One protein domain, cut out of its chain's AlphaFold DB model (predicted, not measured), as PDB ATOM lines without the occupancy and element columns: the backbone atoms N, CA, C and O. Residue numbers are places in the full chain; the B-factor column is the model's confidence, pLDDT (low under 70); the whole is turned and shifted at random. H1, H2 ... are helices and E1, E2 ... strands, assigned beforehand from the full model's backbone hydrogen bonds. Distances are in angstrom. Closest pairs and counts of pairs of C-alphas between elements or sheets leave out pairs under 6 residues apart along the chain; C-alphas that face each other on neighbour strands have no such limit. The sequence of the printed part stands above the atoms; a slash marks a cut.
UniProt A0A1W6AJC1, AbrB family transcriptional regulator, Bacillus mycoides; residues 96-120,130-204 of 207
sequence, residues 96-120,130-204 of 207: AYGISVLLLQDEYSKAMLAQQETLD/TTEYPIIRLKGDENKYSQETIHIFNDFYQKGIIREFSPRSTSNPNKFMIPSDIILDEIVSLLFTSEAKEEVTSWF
ATOM      1  N   ALA A  96      58.485 -18.009  33.130       90.44
ATOM      2  CA  ALA A  96      58.925 -19.391  33.342       90.44
ATOM      3  C   ALA A  96      57.746 -20.376  33.276       90.44
ATOM      4  O   ALA A  96      57.876 -21.487  32.766       90.44
ATOM      5  N   TYR A  97      56.567 -19.920  33.696       90.38
ATOM      6  CA  TYR A  97      55.320 -20.671  33.618       90.38
ATOM      7  C   TYR A  97      54.629 -20.536  32.253       90.38
ATOM      8  O   TYR A  97      53.719 -21.294  31.961       90.38
ATOM      9  N   GLY A  98      55.087 -19.654  31.358       93.62
ATOM     10  CA  GLY A  98      54.387 -19.350  30.103       93.62
ATOM     11  C   GLY A  98      53.217 -18.381  30.290       93.62
ATOM     12  O   GLY A  98      52.271 -18.407  29.514       93.62
ATOM     13  N   ILE A  99      53.273 -17.537  31.322       95.69
ATOM     14  CA  ILE A  99      52.290 -16.494  31.612       95.69
ATOM     15  C   ILE A  99      52.895 -15.121  31.329       95.69
ATOM     16  O   ILE A  99      54.001 -14.795  31.763       95.69
ATOM     17  N   SER A 100      52.137 -14.291  30.623       94.62
ATOM     18  CA  SER A 100      52.376 -12.856  30.495       94.62
ATOM     19  C   SER A 100      51.324 -12.099  31.291       94.62
ATOM     20  O   SER A 100      50.140 -12.414  31.201       94.62
ATOM     21  N   VAL A 101      51.758 -11.102  32.057       94.69
ATOM     22  CA  VAL A 101      50.894 -10.284  32.911       94.69
ATOM     23  C   VAL A 101      50.834  -8.872  32.346       94.69
ATOM     24  O   VAL A 101      51.870  -8.267  32.068       94.69
ATOM     25  N   LEU A 102      49.625  -8.344  32.214       91.44
ATOM     26  CA  LEU A 102      49.344  -6.951  31.904       91.44
ATOM     27  C   LEU A 102      48.556  -6.351  33.072       91.44
ATOM     28  O   LEU A 102      47.507  -6.873  33.436       91.44
ATOM     29  N   LEU A 103      49.065  -5.264  33.652       89.88
ATOM     30  CA  LEU A 103      48.409  -4.523  34.727       89.88
ATOM     31  C   LEU A 103      48.109  -3.104  34.236       89.88
ATOM     32  O   LEU A 103      49.020  -2.388  33.827       89.88
ATOM     33  N   LEU A 104      46.840  -2.707  34.275       85.19
ATOM     34  CA  LEU A 104      46.357  -1.429  33.753       85.19
ATOM     35  C   LEU A 104      45.782  -0.601  34.902       85.19
ATOM     36  O   LEU A 104      44.840  -1.039  35.566       85.19
ATOM     37  N   GLN A 105      46.344   0.583  35.134       73.81
ATOM     38  CA  GLN A 105      45.973   1.442  36.265       73.81
ATOM     39  C   GLN A 105      45.312   2.765  35.853       73.81
ATOM     40  O   GLN A 105      44.513   3.286  36.624       73.81
ATOM     41  N   ASP A 106      45.564   3.286  34.649       64.62
ATOM     42  CA  ASP A 106      45.020   4.578  34.208       64.62
ATOM     43  C   ASP A 106      43.918   4.461  33.133       64.62
ATOM     44  O   ASP A 106      43.745   3.430  32.473       64.62
ATOM     45  N   GLU A 107      43.133   5.535  32.969       55.28
ATOM     46  CA  GLU A 107      42.043   5.609  31.979       55.28
ATOM     47  C   GLU A 107      42.535   5.396  30.535       55.28
ATOM     48  O   GLU A 107      41.807   4.851  29.704       55.28
ATOM     49  N   TYR A 108      43.779   5.779  30.233       52.16
ATOM     50  CA  TYR A 108      44.377   5.641  28.903       52.16
ATOM     51  C   TYR A 108      44.635   4.169  28.546       52.16
ATOM     52  O   TYR A 108      44.296   3.703  27.457       52.16
ATOM     53  N   SER A 109      45.146   3.412  29.511       54.69
ATOM     54  CA  SER A 109      45.380   1.972  29.434       54.69
ATOM     55  C   SER A 109      44.070   1.185  29.294       54.69
ATOM     56  O   SER A 109      44.007   0.205  28.550       54.69
ATOM     57  N   LYS A 110      42.991   1.649  29.944       56.53
ATOM     58  CA  LYS A 110      41.635   1.077  29.822       56.53
ATOM     59  C   LYS A 110      41.014   1.332  28.441       56.53
ATOM     60  O   LYS A 110      40.384   0.440  27.877       56.53
ATOM     61  N   ALA A 111      41.244   2.509  27.852       55.94
ATOM     62  CA  ALA A 111      40.762   2.848  26.511       55.94
ATOM     63  C   ALA A 111      41.409   2.002  25.394       55.94
ATOM     64  O   ALA A 111      40.755   1.728  24.387       55.94
ATOM     65  N   MET A 112      42.658   1.553  25.566       52.59
ATOM     66  CA  MET A 112      43.317   0.660  24.601       52.59
ATOM     67  C   MET A 112      42.709  -0.750  24.571       52.59
ATOM     68  O   MET A 112      42.591  -1.322  23.491       52.59
ATOM     69  N   LEU A 113      42.264  -1.295  25.712       57.84
ATOM     70  CA  LEU A 113      41.546  -2.579  25.742       57.84
ATOM     71  C   LEU A 113      40.161  -2.483  25.101       57.84
ATOM     72  O   LEU A 113      39.796  -3.355  24.316       57.84
ATOM     73  N   ALA A 114      39.423  -1.399  25.363       55.94
ATOM     74  CA  ALA A 114      38.120  -1.177  24.735       55.94
ATOM     75  C   ALA A 114      38.226  -1.157  23.199       55.94
ATOM     76  O   ALA A 114      37.339  -1.653  22.517       55.94
ATOM     77  N   GLN A 115      39.334  -0.653  22.641       52.34
ATOM     78  CA  GLN A 115      39.580  -0.700  21.196       52.34
ATOM     79  C   GLN A 115      39.870  -2.115  20.669       52.34
ATOM     80  O   GLN A 115      39.581  -2.408  19.509       52.34
ATOM     81  N   GLN A 116      40.410  -3.001  21.509       50.72
ATOM     82  CA  GLN A 116      40.730  -4.383  21.149       50.72
ATOM     83  C   GLN A 116      39.494  -5.299  21.199       50.72
ATOM     84  O   GLN A 116      39.398  -6.222  20.395       50.72
ATOM     85  N   GLU A 117      38.521  -4.996  22.066       49.03
ATOM     86  CA  GLU A 117      37.212  -5.672  22.121       49.03
ATOM     87  C   GLU A 117      36.216  -5.144  21.062       49.03
ATOM     88  O   GLU A 117      35.311  -5.864  20.654       49.03
ATOM     89  N   THR A 118      36.404  -3.931  20.517       44.47
ATOM     90  CA  THR A 118      35.483  -3.328  19.521       44.47
ATOM     91  C   THR A 118      35.560  -3.867  18.086       44.47
ATOM     92  O   THR A 118      34.897  -3.323  17.201       44.47
ATOM     93  N   LEU A 119      36.323  -4.930  17.819       45.50
ATOM     94  CA  LEU A 119      36.184  -5.659  16.549       45.50
ATOM     95  C   LEU A 119      34.989  -6.619  16.549       45.50
ATOM     96  O   LEU A 119      34.519  -6.959  15.467       45.50
ATOM     97  N   ASP A 120      34.417  -6.924  17.718       41.91
ATOM     98  CA  ASP A 120      33.174  -7.674  17.838       41.91
ATOM     99  C   ASP A 120      32.144  -6.891  18.672       41.91
ATOM    100  O   ASP A 120      32.103  -6.927  19.895       41.91
ATOM    101  N   THR A 130      34.457   5.836  36.913       48.78
ATOM    102  CA  THR A 130      34.985   4.485  37.105       48.78
ATOM    103  C   THR A 130      35.617   4.388  38.482       48.78
ATOM    104  O   THR A 130      36.536   5.142  38.806       48.78
ATOM    105  N   THR A 131      35.156   3.442  39.282       52.12
ATOM    106  CA  THR A 131      35.952   2.971  40.410       52.12
ATOM    107  C   THR A 131      37.342   2.562  39.891       52.12
ATOM    108  O   THR A 131      37.475   1.823  38.913       52.12
ATOM    109  N   GLU A 132      38.402   3.133  40.468       72.94
ATOM    110  CA  GLU A 132      39.788   3.025  39.982       72.94
ATOM    111  C   GLU A 132      40.420   1.665  40.320       72.94
ATOM    112  O   GLU A 132      41.563   1.595  40.756       72.94
ATOM    113  N   TYR A 133      39.699   0.556  40.135       85.69
ATOM    114  CA  TYR A 133      40.313  -0.759  40.284       85.69
ATOM    115  C   TYR A 133      41.369  -0.940  39.186       85.69
ATOM    116  O   TYR A 133      41.055  -0.741  37.997       85.69
ATOM    117  N   PRO A 134      42.607  -1.318  39.553       89.75
ATOM    118  CA  PRO A 134      43.552  -1.863  38.600       89.75
ATOM    119  C   PRO A 134      42.948  -3.079  37.896       89.75
ATOM    120  O   PRO A 134      42.250  -3.893  38.507       89.75
ATOM    121  N   ILE A 135      43.221  -3.201  36.603       90.94
ATOM    122  CA  ILE A 135      42.792  -4.351  35.812       90.94
ATOM    123  C   ILE A 135      44.009  -5.222  35.559       90.94
ATOM    124  O   ILE A 135      44.991  -4.753  34.982       90.94
ATOM    125  N   ILE A 136      43.930  -6.486  35.962       93.12
ATOM    126  CA  ILE A 136      44.918  -7.493  35.590       93.12
ATOM    127  C   ILE A 136      44.394  -8.332  34.425       93.12
ATOM    128  O   ILE A 136      43.229  -8.733  34.385       93.12
ATOM    129  N   ARG A 137      45.268  -8.571  33.449       94.62
ATOM    130  CA  ARG A 137      45.044  -9.490  32.338       94.62
ATOM    131  C   ARG A 137      46.237 -10.420  32.203       94.62
ATOM    132  O   ARG A 137      47.365  -9.990  31.972       94.62
ATOM    133  N   LEU A 138      45.973 -11.705  32.351       95.56
ATOM    134  CA  LEU A 138      46.910 -12.786  32.126       95.56
ATOM    135  C   LEU A 138      46.705 -13.336  30.722       95.56
ATOM    136  O   LEU A 138      45.575 -13.590  30.309       95.56
ATOM    137  N   LYS A 139      47.810 -13.573  30.023       95.44
ATOM    138  CA  LYS A 139      47.845 -14.347  28.786       95.44
ATOM    139  C   LYS A 139      48.732 -15.565  28.999       95.44
ATOM    140  O   LYS A 139      49.902 -15.413  29.348       95.44
ATOM    141  N   GLY A 140      48.173 -16.752  28.791       93.94
ATOM    142  CA  GLY A 140      48.920 -18.004  28.818       93.94
ATOM    143  C   GLY A 140      49.458 -18.407  27.455       93.94
ATOM    144  O   GLY A 140      48.939 -17.995  26.418       93.94
ATOM    145  N   ASP A 141      50.489 -19.245  27.471       93.75
ATOM    146  CA  ASP A 141      50.865 -20.094  26.345       93.75
ATOM    147  C   ASP A 141      49.718 -21.072  26.051       93.75
ATOM    148  O   ASP A 141      49.341 -21.877  26.907       93.75
ATOM    149  N   GLU A 142      49.169 -20.991  24.841       90.88
ATOM    150  CA  GLU A 142      48.018 -21.782  24.388       90.88
ATOM    151  C   GLU A 142      48.296 -23.292  24.399       90.88
ATOM    152  O   GLU A 142      47.365 -24.086  24.497       90.88
ATOM    153  N   ASN A 143      49.569 -23.705  24.363       91.81
ATOM    154  CA  ASN A 143      49.944 -25.117  24.472       91.81
ATOM    155  C   ASN A 143      49.969 -25.621  25.921       91.81
ATOM    156  O   ASN A 143      50.051 -26.826  26.146       91.81
ATOM    157  N   LYS A 144      49.962 -24.714  26.903       93.69
ATOM    158  CA  LYS A 144      50.064 -25.048  28.329       93.69
ATOM    159  C   LYS A 144      48.759 -24.852  29.072       93.69
ATOM    160  O   LYS A 144      48.503 -25.590  30.017       93.69
ATOM    161  N   TYR A 145      47.964 -23.859  28.687       96.00
ATOM    162  CA  TYR A 145      46.764 -23.458  29.411       96.00
ATOM    163  C   TYR A 145      45.586 -23.286  28.465       96.00
ATOM    164  O   TYR A 145      45.690 -22.603  27.447       96.00
ATOM    165  N   SER A 146      44.434 -23.839  28.847       95.19
ATOM    166  CA  SER A 146      43.176 -23.495  28.192       95.19
ATOM    167  C   SER A 146      42.766 -22.058  28.538       95.19
ATOM    168  O   SER A 146      43.151 -21.515  29.578       95.19
ATOM    169  N   GLN A 147      41.935 -21.448  27.689       94.44
ATOM    170  CA  GLN A 147      41.361 -20.124  27.965       94.44
ATOM    171  C   GLN A 147      40.574 -20.102  29.279       94.44
ATOM    172  O   GLN A 147      40.697 -19.165  30.060       94.44
ATOM    173  N   GLU A 148      39.836 -21.171  29.573       94.75
ATOM    174  CA  GLU A 148      39.105 -21.322  30.832       94.75
ATOM    175  C   GLU A 148      40.042 -21.280  32.047       94.75
ATOM    176  O   GLU A 148      39.797 -20.539  32.996       94.75
ATOM    177  N   THR A 149      41.168 -22.000  32.001       95.50
ATOM    178  CA  THR A 149      42.170 -21.967  33.075       95.50
ATOM    179  C   THR A 149      42.772 -20.569  33.247       95.50
ATOM    180  O   THR A 149      42.945 -20.102  34.374       95.50
ATOM    181  N   ILE A 150      43.033 -19.855  32.149       96.56
ATOM    182  CA  ILE A 150      43.507 -18.466  32.203       96.56
ATOM    183  C   ILE A 150      42.448 -17.519  32.778       96.56
ATOM    184  O   ILE A 150      42.801 -16.624  33.547       96.56
ATOM    185  N   HIS A 151      41.166 -17.703  32.465       96.38
ATOM    186  CA  HIS A 151      40.077 -16.930  33.066       96.38
ATOM    187  C   HIS A 151      39.984 -17.156  34.579       96.38
ATOM    188  O   HIS A 151      39.899 -16.183  35.324       96.38
ATOM    189  N   ILE A 152      40.110 -18.401  35.046       96.56
ATOM    190  CA  ILE A 152      40.128 -18.724  36.482       96.56
ATOM    191  C   ILE A 152      41.293 -18.017  37.189       96.56
ATOM    192  O   ILE A 152      41.111 -17.409  38.245       96.56
ATOM    193  N   PHE A 153      42.496 -18.047  36.604       96.69
ATOM    194  CA  PHE A 153      43.641 -17.334  37.174       96.69
ATOM    195  C   PHE A 153      43.444 -15.815  37.170       96.69
ATOM    196  O   PHE A 153      43.756 -15.162  38.163       96.69
ATOM    197  N   ASN A 154      42.912 -15.249  36.082       96.88
ATOM    198  CA  ASN A 154      42.577 -13.827  36.016       96.88
ATOM    199  C   ASN A 154      41.612 -13.433  37.134       96.88
ATOM    200  O   ASN A 154      41.876 -12.474  37.855       96.88
ATOM    201  N   ASP A 155      40.540 -14.204  37.310       97.62
ATOM    202  CA  ASP A 155      39.532 -13.945  38.328       97.62
ATOM    203  C   ASP A 155      40.116 -14.029  39.733       97.62
ATOM    204  O   ASP A 155      39.791 -13.189  40.563       97.62
ATOM    205  N   PHE A 156      41.024 -14.970  40.013       96.69
ATOM    206  CA  PHE A 156      41.709 -15.035  41.306       96.69
ATOM    207  C   PHE A 156      42.416 -13.717  41.657       96.69
ATOM    208  O   PHE A 156      42.166 -13.141  42.719       96.69
ATOM    209  N   TYR A 157      43.260 -13.207  40.757       96.44
ATOM    210  CA  TYR A 157      43.996 -11.967  41.012       96.44
ATOM    211  C   TYR A 157      43.083 -10.739  40.990       96.44
ATOM    212  O   TYR A 157      43.201  -9.874  41.857       96.44
ATOM    213  N   GLN A 158      42.140 -10.668  40.049       96.56
ATOM    214  CA  GLN A 158      41.210  -9.545  39.953       96.56
ATOM    215  C   GLN A 158      40.292  -9.466  41.181       96.56
ATOM    216  O   GLN A 158      40.068  -8.371  41.694       96.56
ATOM    217  N   LYS A 159      39.832 -10.605  41.715       96.25
ATOM    218  CA  LYS A 159      39.108 -10.686  42.995       96.25
ATOM    219  C   LYS A 159      39.936 -10.137  44.153       96.25
ATOM    220  O   LYS A 159      39.405  -9.396  44.979       96.25
ATOM    221  N   GLY A 160      41.225 -10.473  44.209       94.69
ATOM    222  CA  GLY A 160      42.140  -9.914  45.204       94.69
ATOM    223  C   GLY A 160      42.250  -8.391  45.094       94.69
ATOM    224  O   GLY A 160      42.110  -7.703  46.103       94.69
ATOM    225  N   ILE A 161      42.389  -7.857  43.874       94.06
ATOM    226  CA  ILE A 161      42.430  -6.405  43.630       94.06
ATOM    227  C   ILE A 161      41.122  -5.747  44.082       94.06
ATOM    228  O   ILE A 161      41.152  -4.749  44.795       94.06
ATOM    229  N   ILE A 162      39.970  -6.311  43.711       93.81
ATOM    230  CA  ILE A 162      38.665  -5.791  44.138       93.81
ATOM    231  C   ILE A 162      38.612  -5.752  45.668       93.81
ATOM    232  O   ILE A 162      38.369  -4.703  46.251       93.81
ATOM    233  N   ARG A 163      38.944  -6.856  46.342       92.38
ATOM    234  CA  ARG A 163      38.927  -6.947  47.808       92.38
ATOM    235  C   ARG A 163      39.832  -5.925  48.504       92.38
ATOM    236  O   ARG A 163      39.471  -5.454  49.587       92.38
ATOM    237  N   GLU A 164      40.999  -5.635  47.937       90.00
ATOM    238  CA  GLU A 164      41.977  -4.697  48.500       90.00
ATOM    239  C   GLU A 164      41.556  -3.234  48.288       90.00
ATOM    240  O   GLU A 164      41.652  -2.428  49.211       90.00
ATOM    241  N   PHE A 165      41.022  -2.901  47.110       89.62
ATOM    242  CA  PHE A 165      40.670  -1.527  46.735       89.62
ATOM    243  C   PHE A 165      39.216  -1.147  47.054       89.62
ATOM    244  O   PHE A 165      38.864   0.035  47.024       89.62
ATOM    245  N   SER A 166      38.349  -2.114  47.368       90.50
ATOM    246  CA  SER A 166      36.958  -1.830  47.709       90.50
ATOM    247  C   SER A 166      36.843  -1.154  49.079       90.50
ATOM    248  O   SER A 166      37.351  -1.676  50.079       90.50
ATOM    249  N   PRO A 167      36.120  -0.024  49.172       88.69
ATOM    250  CA  PRO A 167      35.934   0.682  50.432       88.69
ATOM    251  C   PRO A 167      35.190  -0.188  51.449       88.69
ATOM    252  O   PRO A 167      34.219  -0.879  51.130       88.69
ATOM    253  N   ARG A 168      35.632  -0.124  52.706       87.88
ATOM    254  CA  ARG A 168      34.967  -0.781  53.838       87.88
ATOM    255  C   ARG A 168      33.839   0.091  54.379       87.88
ATOM    256  O   ARG A 168      33.891   1.317  54.295       87.88
ATOM    257  N   SER A 169      32.816  -0.545  54.938       86.75
ATOM    258  CA  SER A 169      31.714   0.163  55.577       86.75
ATOM    259  C   SER A 169      32.212   0.928  56.803       86.75
ATOM    260  O   SER A 169      32.929   0.392  57.649       86.75
ATOM    261  N   THR A 170      31.780   2.182  56.931       85.38
ATOM    262  CA  THR A 170      32.089   3.026  58.092       85.38
ATOM    263  C   THR A 170      31.401   2.539  59.367       85.38
ATOM    264  O   THR A 170      31.921   2.755  60.459       85.38
ATOM    265  N   SER A 171      30.251   1.867  59.245       87.19
ATOM    266  CA  SER A 171      29.503   1.314  60.381       87.19
ATOM    267  C   SER A 171      29.981  -0.079  60.792       87.19
ATOM    268  O   SER A 171      29.799  -0.473  61.942       87.19
ATOM    269  N   ASN A 172      30.599  -0.826  59.873       85.19
ATOM    270  CA  ASN A 172      31.184  -2.134  60.148       85.19
ATOM    271  C   ASN A 172      32.421  -2.361  59.259       85.19
ATOM    272  O   ASN A 172      32.259  -2.796  58.117       85.19
ATOM    273  N   PRO A 173      33.645  -2.146  59.778       85.38
ATOM    274  CA  PRO A 173      34.884  -2.282  59.005       85.38
ATOM    275  C   PRO A 173      35.105  -3.665  58.372       85.38
ATOM    276  O   PRO A 173      35.866  -3.783  57.415       85.38
ATOM    277  N   ASN A 174      34.427  -4.705  58.872       84.25
ATOM    278  CA  ASN A 174      34.521  -6.061  58.330       84.25
ATOM    279  C   ASN A 174      33.644  -6.279  57.087       84.25
ATOM    280  O   ASN A 174      33.819  -7.279  56.394       84.25
ATOM    281  N   LYS A 175      32.703  -5.375  56.792       87.44
ATOM    282  CA  LYS A 175      31.851  -5.429  55.594       87.44
ATOM    283  C   LYS A 175      32.319  -4.409  54.558       87.44
ATOM    284  O   LYS A 175      32.879  -3.368  54.906       87.44
ATOM    285  N   PHE A 176      32.079  -4.687  53.283       88.94
ATOM    286  CA  PHE A 176      32.270  -3.688  52.235       88.94
ATOM    287  C   PHE A 176      31.177  -2.620  52.287       88.94
ATOM    288  O   PHE A 176      30.074  -2.846  52.790       88.94
ATOM    289  N   MET A 177      31.498  -1.429  51.793       88.75
ATOM    290  CA  MET A 177      30.491  -0.417  51.512       88.75
ATOM    291  C   MET A 177      29.664  -0.871  50.311       88.75
ATOM    292  O   MET A 177      30.222  -1.326  49.317       88.75
ATOM    293  N   ILE A 178      28.344  -0.727  50.400       88.94
ATOM    294  CA  ILE A 178      27.427  -1.171  49.350       88.94
ATOM    295  C   ILE A 178      27.452  -0.145  48.206       88.94
ATOM    296  O   ILE A 178      27.080   1.011  48.437       88.94
ATOM    297  N   PRO A 179      27.915  -0.524  47.004       88.38
ATOM    298  CA  PRO A 179      27.912   0.344  45.839       88.38
ATOM    299  C   PRO A 179      26.486   0.521  45.291       88.38
ATOM    300  O   PRO A 179      25.547  -0.160  45.703       88.38
ATOM    301  N   SER A 180      26.310   1.448  44.350       88.44
ATOM    302  CA  SER A 180      25.117   1.442  43.497       88.44
ATOM    303  C   SER A 180      25.168   0.264  42.522       88.44
ATOM    304  O   SER A 180      26.257  -0.206  42.195       88.44
ATOM    305  N   ASP A 181      24.013  -0.146  41.993       88.06
ATOM    306  CA  ASP A 181      23.918  -1.244  41.017       88.06
ATOM    307  C   ASP A 181      24.840  -1.016  39.806       88.06
ATOM    308  O   ASP A 181      25.570  -1.909  39.407       88.06
ATOM    309  N   ILE A 182      24.919   0.225  39.306       87.44
ATOM    310  CA  ILE A 182      25.813   0.596  38.194       87.44
ATOM    311  C   ILE A 182      27.287   0.333  38.539       87.44
ATOM    312  O   ILE A 182      28.031  -0.200  37.723       87.44
ATOM    313  N   ILE A 183      27.723   0.704  39.747       87.56
ATOM    314  CA  ILE A 183      29.113   0.490  40.176       87.56
ATOM    315  C   ILE A 183      29.367  -1.003  40.421       87.56
ATOM    316  O   ILE A 183      30.460  -1.490  40.143       87.56
ATOM    317  N   LEU A 184      28.378  -1.732  40.939       90.62
ATOM    318  CA  LEU A 184      28.481  -3.174  41.128       90.62
ATOM    319  C   LEU A 184      28.643  -3.894  39.787       90.62
ATOM    320  O   LEU A 184      29.559  -4.701  39.647       90.62
ATOM    321  N   ASP A 185      27.827  -3.544  38.793       90.19
ATOM    322  CA  ASP A 185      27.917  -4.081  37.436       90.19
ATOM    323  C   ASP A 185      29.297  -3.803  36.820       90.19
ATOM    324  O   ASP A 185      29.904  -4.697  36.229       90.19
ATOM    325  N   GLU A 186      29.847  -2.598  37.015       88.81
ATOM    326  CA  GLU A 186      31.212  -2.265  36.592       88.81
ATOM    327  C   GLU A 186      32.264  -3.157  37.267       88.81
ATOM    328  O   GLU A 186      33.129  -3.702  36.582       88.81
ATOM    329  N   ILE A 187      32.188  -3.355  38.588       91.31
ATOM    330  CA  ILE A 187      33.120  -4.215  39.337       91.31
ATOM    331  C   ILE A 187      33.048  -5.658  38.831       91.31
ATOM    332  O   ILE A 187      34.073  -6.281  38.551       91.31
ATOM    333  N   VAL A 188      31.833  -6.186  38.698       94.00
ATOM    334  CA  VAL A 188      31.566  -7.567  38.287       94.00
ATOM    335  C   VAL A 188      31.973  -7.797  36.825       94.00
ATOM    336  O   VAL A 188      32.429  -8.887  36.475       94.00
ATOM    337  N   SER A 189      31.906  -6.767  35.974       93.00
ATOM    338  CA  SER A 189      32.369  -6.834  34.580       93.00
ATOM    339  C   SER A 189      33.877  -7.072  34.433       93.00
ATOM    340  O   SER A 189      34.325  -7.517  33.378       93.00
ATOM    341  N   LEU A 190      34.673  -6.826  35.483       93.38
ATOM    342  CA  LEU A 190      36.122  -7.054  35.452       93.38
ATOM    343  C   LEU A 190      36.501  -8.542  35.463       93.38
ATOM    344  O   LEU A 190      37.652  -8.864  35.152       93.38
ATOM    345  N   LEU A 191      35.550  -9.404  35.831       96.56
ATOM    346  CA  LEU A 191      35.699 -10.847  36.002       96.56
ATOM    347  C   LEU A 191      35.198 -11.597  34.762       96.56
ATOM    348  O   LEU A 191      34.296 -11.145  34.051       96.56
ATOM    349  N   PHE A 192      35.743 -12.784  34.523       95.75
ATOM    350  CA  PHE A 192      35.426 -13.620  33.371       95.75
ATOM    351  C   PHE A 192      34.350 -14.661  33.687       95.75
ATOM    352  O   PHE A 192      33.352 -14.748  32.968       95.75
ATOM    353  N   THR A 193      34.527 -15.444  34.752       96.19
ATOM    354  CA  THR A 193      33.659 -16.583  35.082       96.19
ATOM    355  C   THR A 193      32.395 -16.151  35.827       96.19
ATOM    356  O   THR A 193      32.404 -15.196  36.602       96.19
ATOM    357  N   SER A 194      31.283 -16.860  35.612       96.81
ATOM    358  CA  SER A 194      30.029 -16.607  36.336       96.81
ATOM    359  C   SER A 194      30.168 -16.866  37.836       96.81
ATOM    360  O   SER A 194      29.669 -16.078  38.629       96.81
ATOM    361  N   GLU A 195      30.914 -17.903  38.223       96.25
ATOM    362  CA  GLU A 195      31.187 -18.228  39.628       96.25
ATOM    363  C   GLU A 195      31.879 -17.062  40.349       96.25
ATOM    364  O   GLU A 195      31.424 -16.627  41.406       96.25
ATOM    365  N   ALA A 196      32.927 -16.481  39.752       97.12
ATOM    366  CA  ALA A 196      33.600 -15.326  40.343       97.12
ATOM    367  C   ALA A 196      32.685 -14.094  40.417       97.12
ATOM    368  O   ALA A 196      32.737 -13.351  41.398       97.12
ATOM    369  N   LYS A 197      31.842 -13.878  39.401       97.44
ATOM    370  CA  LYS A 197      30.866 -12.778  39.372       97.44
ATOM    371  C   LYS A 197      29.840 -12.896  40.493       97.44
ATOM    372  O   LYS A 197      29.582 -11.911  41.183       97.44
ATOM    373  N   GLU A 198      29.289 -14.088  40.698       96.81
ATOM    374  CA  GLU A 198      28.346 -14.378  41.780       96.81
ATOM    375  C   GLU A 198      29.009 -14.209  43.152       96.81
ATOM    376  O   GLU A 198      28.465 -13.536  44.029       96.81
ATOM    377  N   GLU A 199      30.227 -14.734  43.317       96.06
ATOM    378  CA  GLU A 199      30.999 -14.590  44.550       96.06
ATOM    379  C   GLU A 199      31.236 -13.115  44.892       96.06
ATOM    380  O   GLU A 199      30.939 -12.692  46.008       96.06
ATOM    381  N   VAL A 200      31.727 -12.310  43.946       95.62
ATOM    382  CA  VAL A 200      31.993 -10.885  44.192       95.62
ATOM    383  C   VAL A 200      30.711 -10.099  44.424       95.62
ATOM    384  O   VAL A 200      30.696  -9.232  45.294       95.62
ATOM    385  N   THR A 201      29.626 -10.421  43.719       95.38
ATOM    386  CA  THR A 201      28.312  -9.812  43.974       95.38
ATOM    387  C   THR A 201      27.908  -9.999  45.438       95.38
ATOM    388  O   THR A 201      27.564  -9.028  46.112       95.38
ATOM    389  N   SER A 202      28.085 -11.214  45.974       94.94
ATOM    390  CA  SER A 202      27.733 -11.531  47.364       94.94
ATOM    391  C   SER A 202      28.533 -10.750  48.415       94.94
ATOM    392  O   SER A 202      28.082 -10.583  49.548       94.94
ATOM    393  N   TRP A 203      29.715 -10.227  48.068       94.06
ATOM    394  CA  TRP A 203      30.525  -9.428  48.993       94.06
ATOM    395  C   TRP A 203      29.877  -8.084  49.338       94.06
ATOM    396  O   TRP A 203      30.154  -7.523  50.401       94.06
ATOM    397  N   PHE A 204      29.034  -7.572  48.443       90.75
ATOM    398  CA  PHE A 204      28.374  -6.274  48.569       90.75
ATOM    399  C   PHE A 204      26.896  -6.384  48.952       90.75
ATOM    400  O   PHE A 204      26.201  -5.366  49.026       90.75
TER     401      PHE A 204
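What this domain is: This is residues 96 to 120 and 130 to 204 of the 207 residues of the protein "AbrB family transcriptional regulator" of Bacillus mycoides (UniProt A0A1W6AJC1). A two-stranded antiparallel ribbon, E1 and E2, has the long helix H2 packed along E2, and on the other side of H2 lies a helical hairpin, H3 and H4, with H4 running beside H2 the same way. H1 follows E1 at one end of the ribbon, and residues 114 to 120 stick out from the rest, while the loop of residues 166 to 180 reaches out at one end of the longest axis. The printed part has 100 residues, with four named helices and two named strands in the order E1 H1 E2 H2 H3 H4; the class is mostly helix. The whole is elongated, spanning 49 by 26 by 24 A, and only just compact, close to loose, with a radius of gyration of the C-alphas of 14.7 A.

Where its parts are: E1 is residues 99 to 104, 16.3 A long, and begins with C-alpha 99 at (52.290, -16.494, 31.612). E2 is residues 135 to 140, 16.5 A long. H2, the longest helix, is residues 147 to 165, 26.4 A long, with C-alpha 147 at (41.361, -20.124, 27.965). H1 is residues 107 to 117, 15.7 A long. H3 is residues 181 to 189, 12.0 A long, and H4 is residues 194 to 203, 14.6 A long, ending with C-alpha 203 at (30.525, -9.428, 48.993).

How they stand to each other: E1 and E2 are antiparallel neighbours, with 162 degrees between their directions. N 102 and O 137 are within hydrogen-bond range at 2.8 A, as are N 139 and O 100 at 2.9 A. H2 has 11 pairs of C-alphas within 8 A of E2, the closest being those of Leu 138 and Asn 154, 5.9 A apart; H2 and E1 are apart. H2 and H4 only just touch, with 3 pairs of C-alphas within 8 A, by residues 155 to 159 of H2 alone; the closest C-alphas are those of Asp 155 and Ala 196, 6.4 A apart. Their lines stand at a shallow tilt of 12 degrees, the same way. H3 and H4 touch as a helical hairpin, opposite ways at a steep tilt of 42 degrees, with the C-alphas of Val 188 and Lys 197 closest at 5.4 A. H2 and H3 are close but not clearly touching, with the C-alphas of Ile 162 and Ile 187 closest at 7.5 A. H1 touches no helix; its closest C-alpha pair with E1 is Leu 104 and Lys 110, 6.6 A. Every O i to N i+4 pair is within hydrogen-bond range in H2, H3 and H4, and 6 of 7 are in H1.

The domain as a whole: The two C-alphas farthest apart are those of Asn 143 and Ser 171, 49.0 A. Residues 121 to 129 are not printed, and C-alphas 120 and 130 are 22.9 A apart across the cut. The link from H2 to H3 is long, with 15 residues. The mean pLDDT of the printed part is 85.3; residues 106 to 120 and 130 to 131 are under 70, and H1 has a mean of 54.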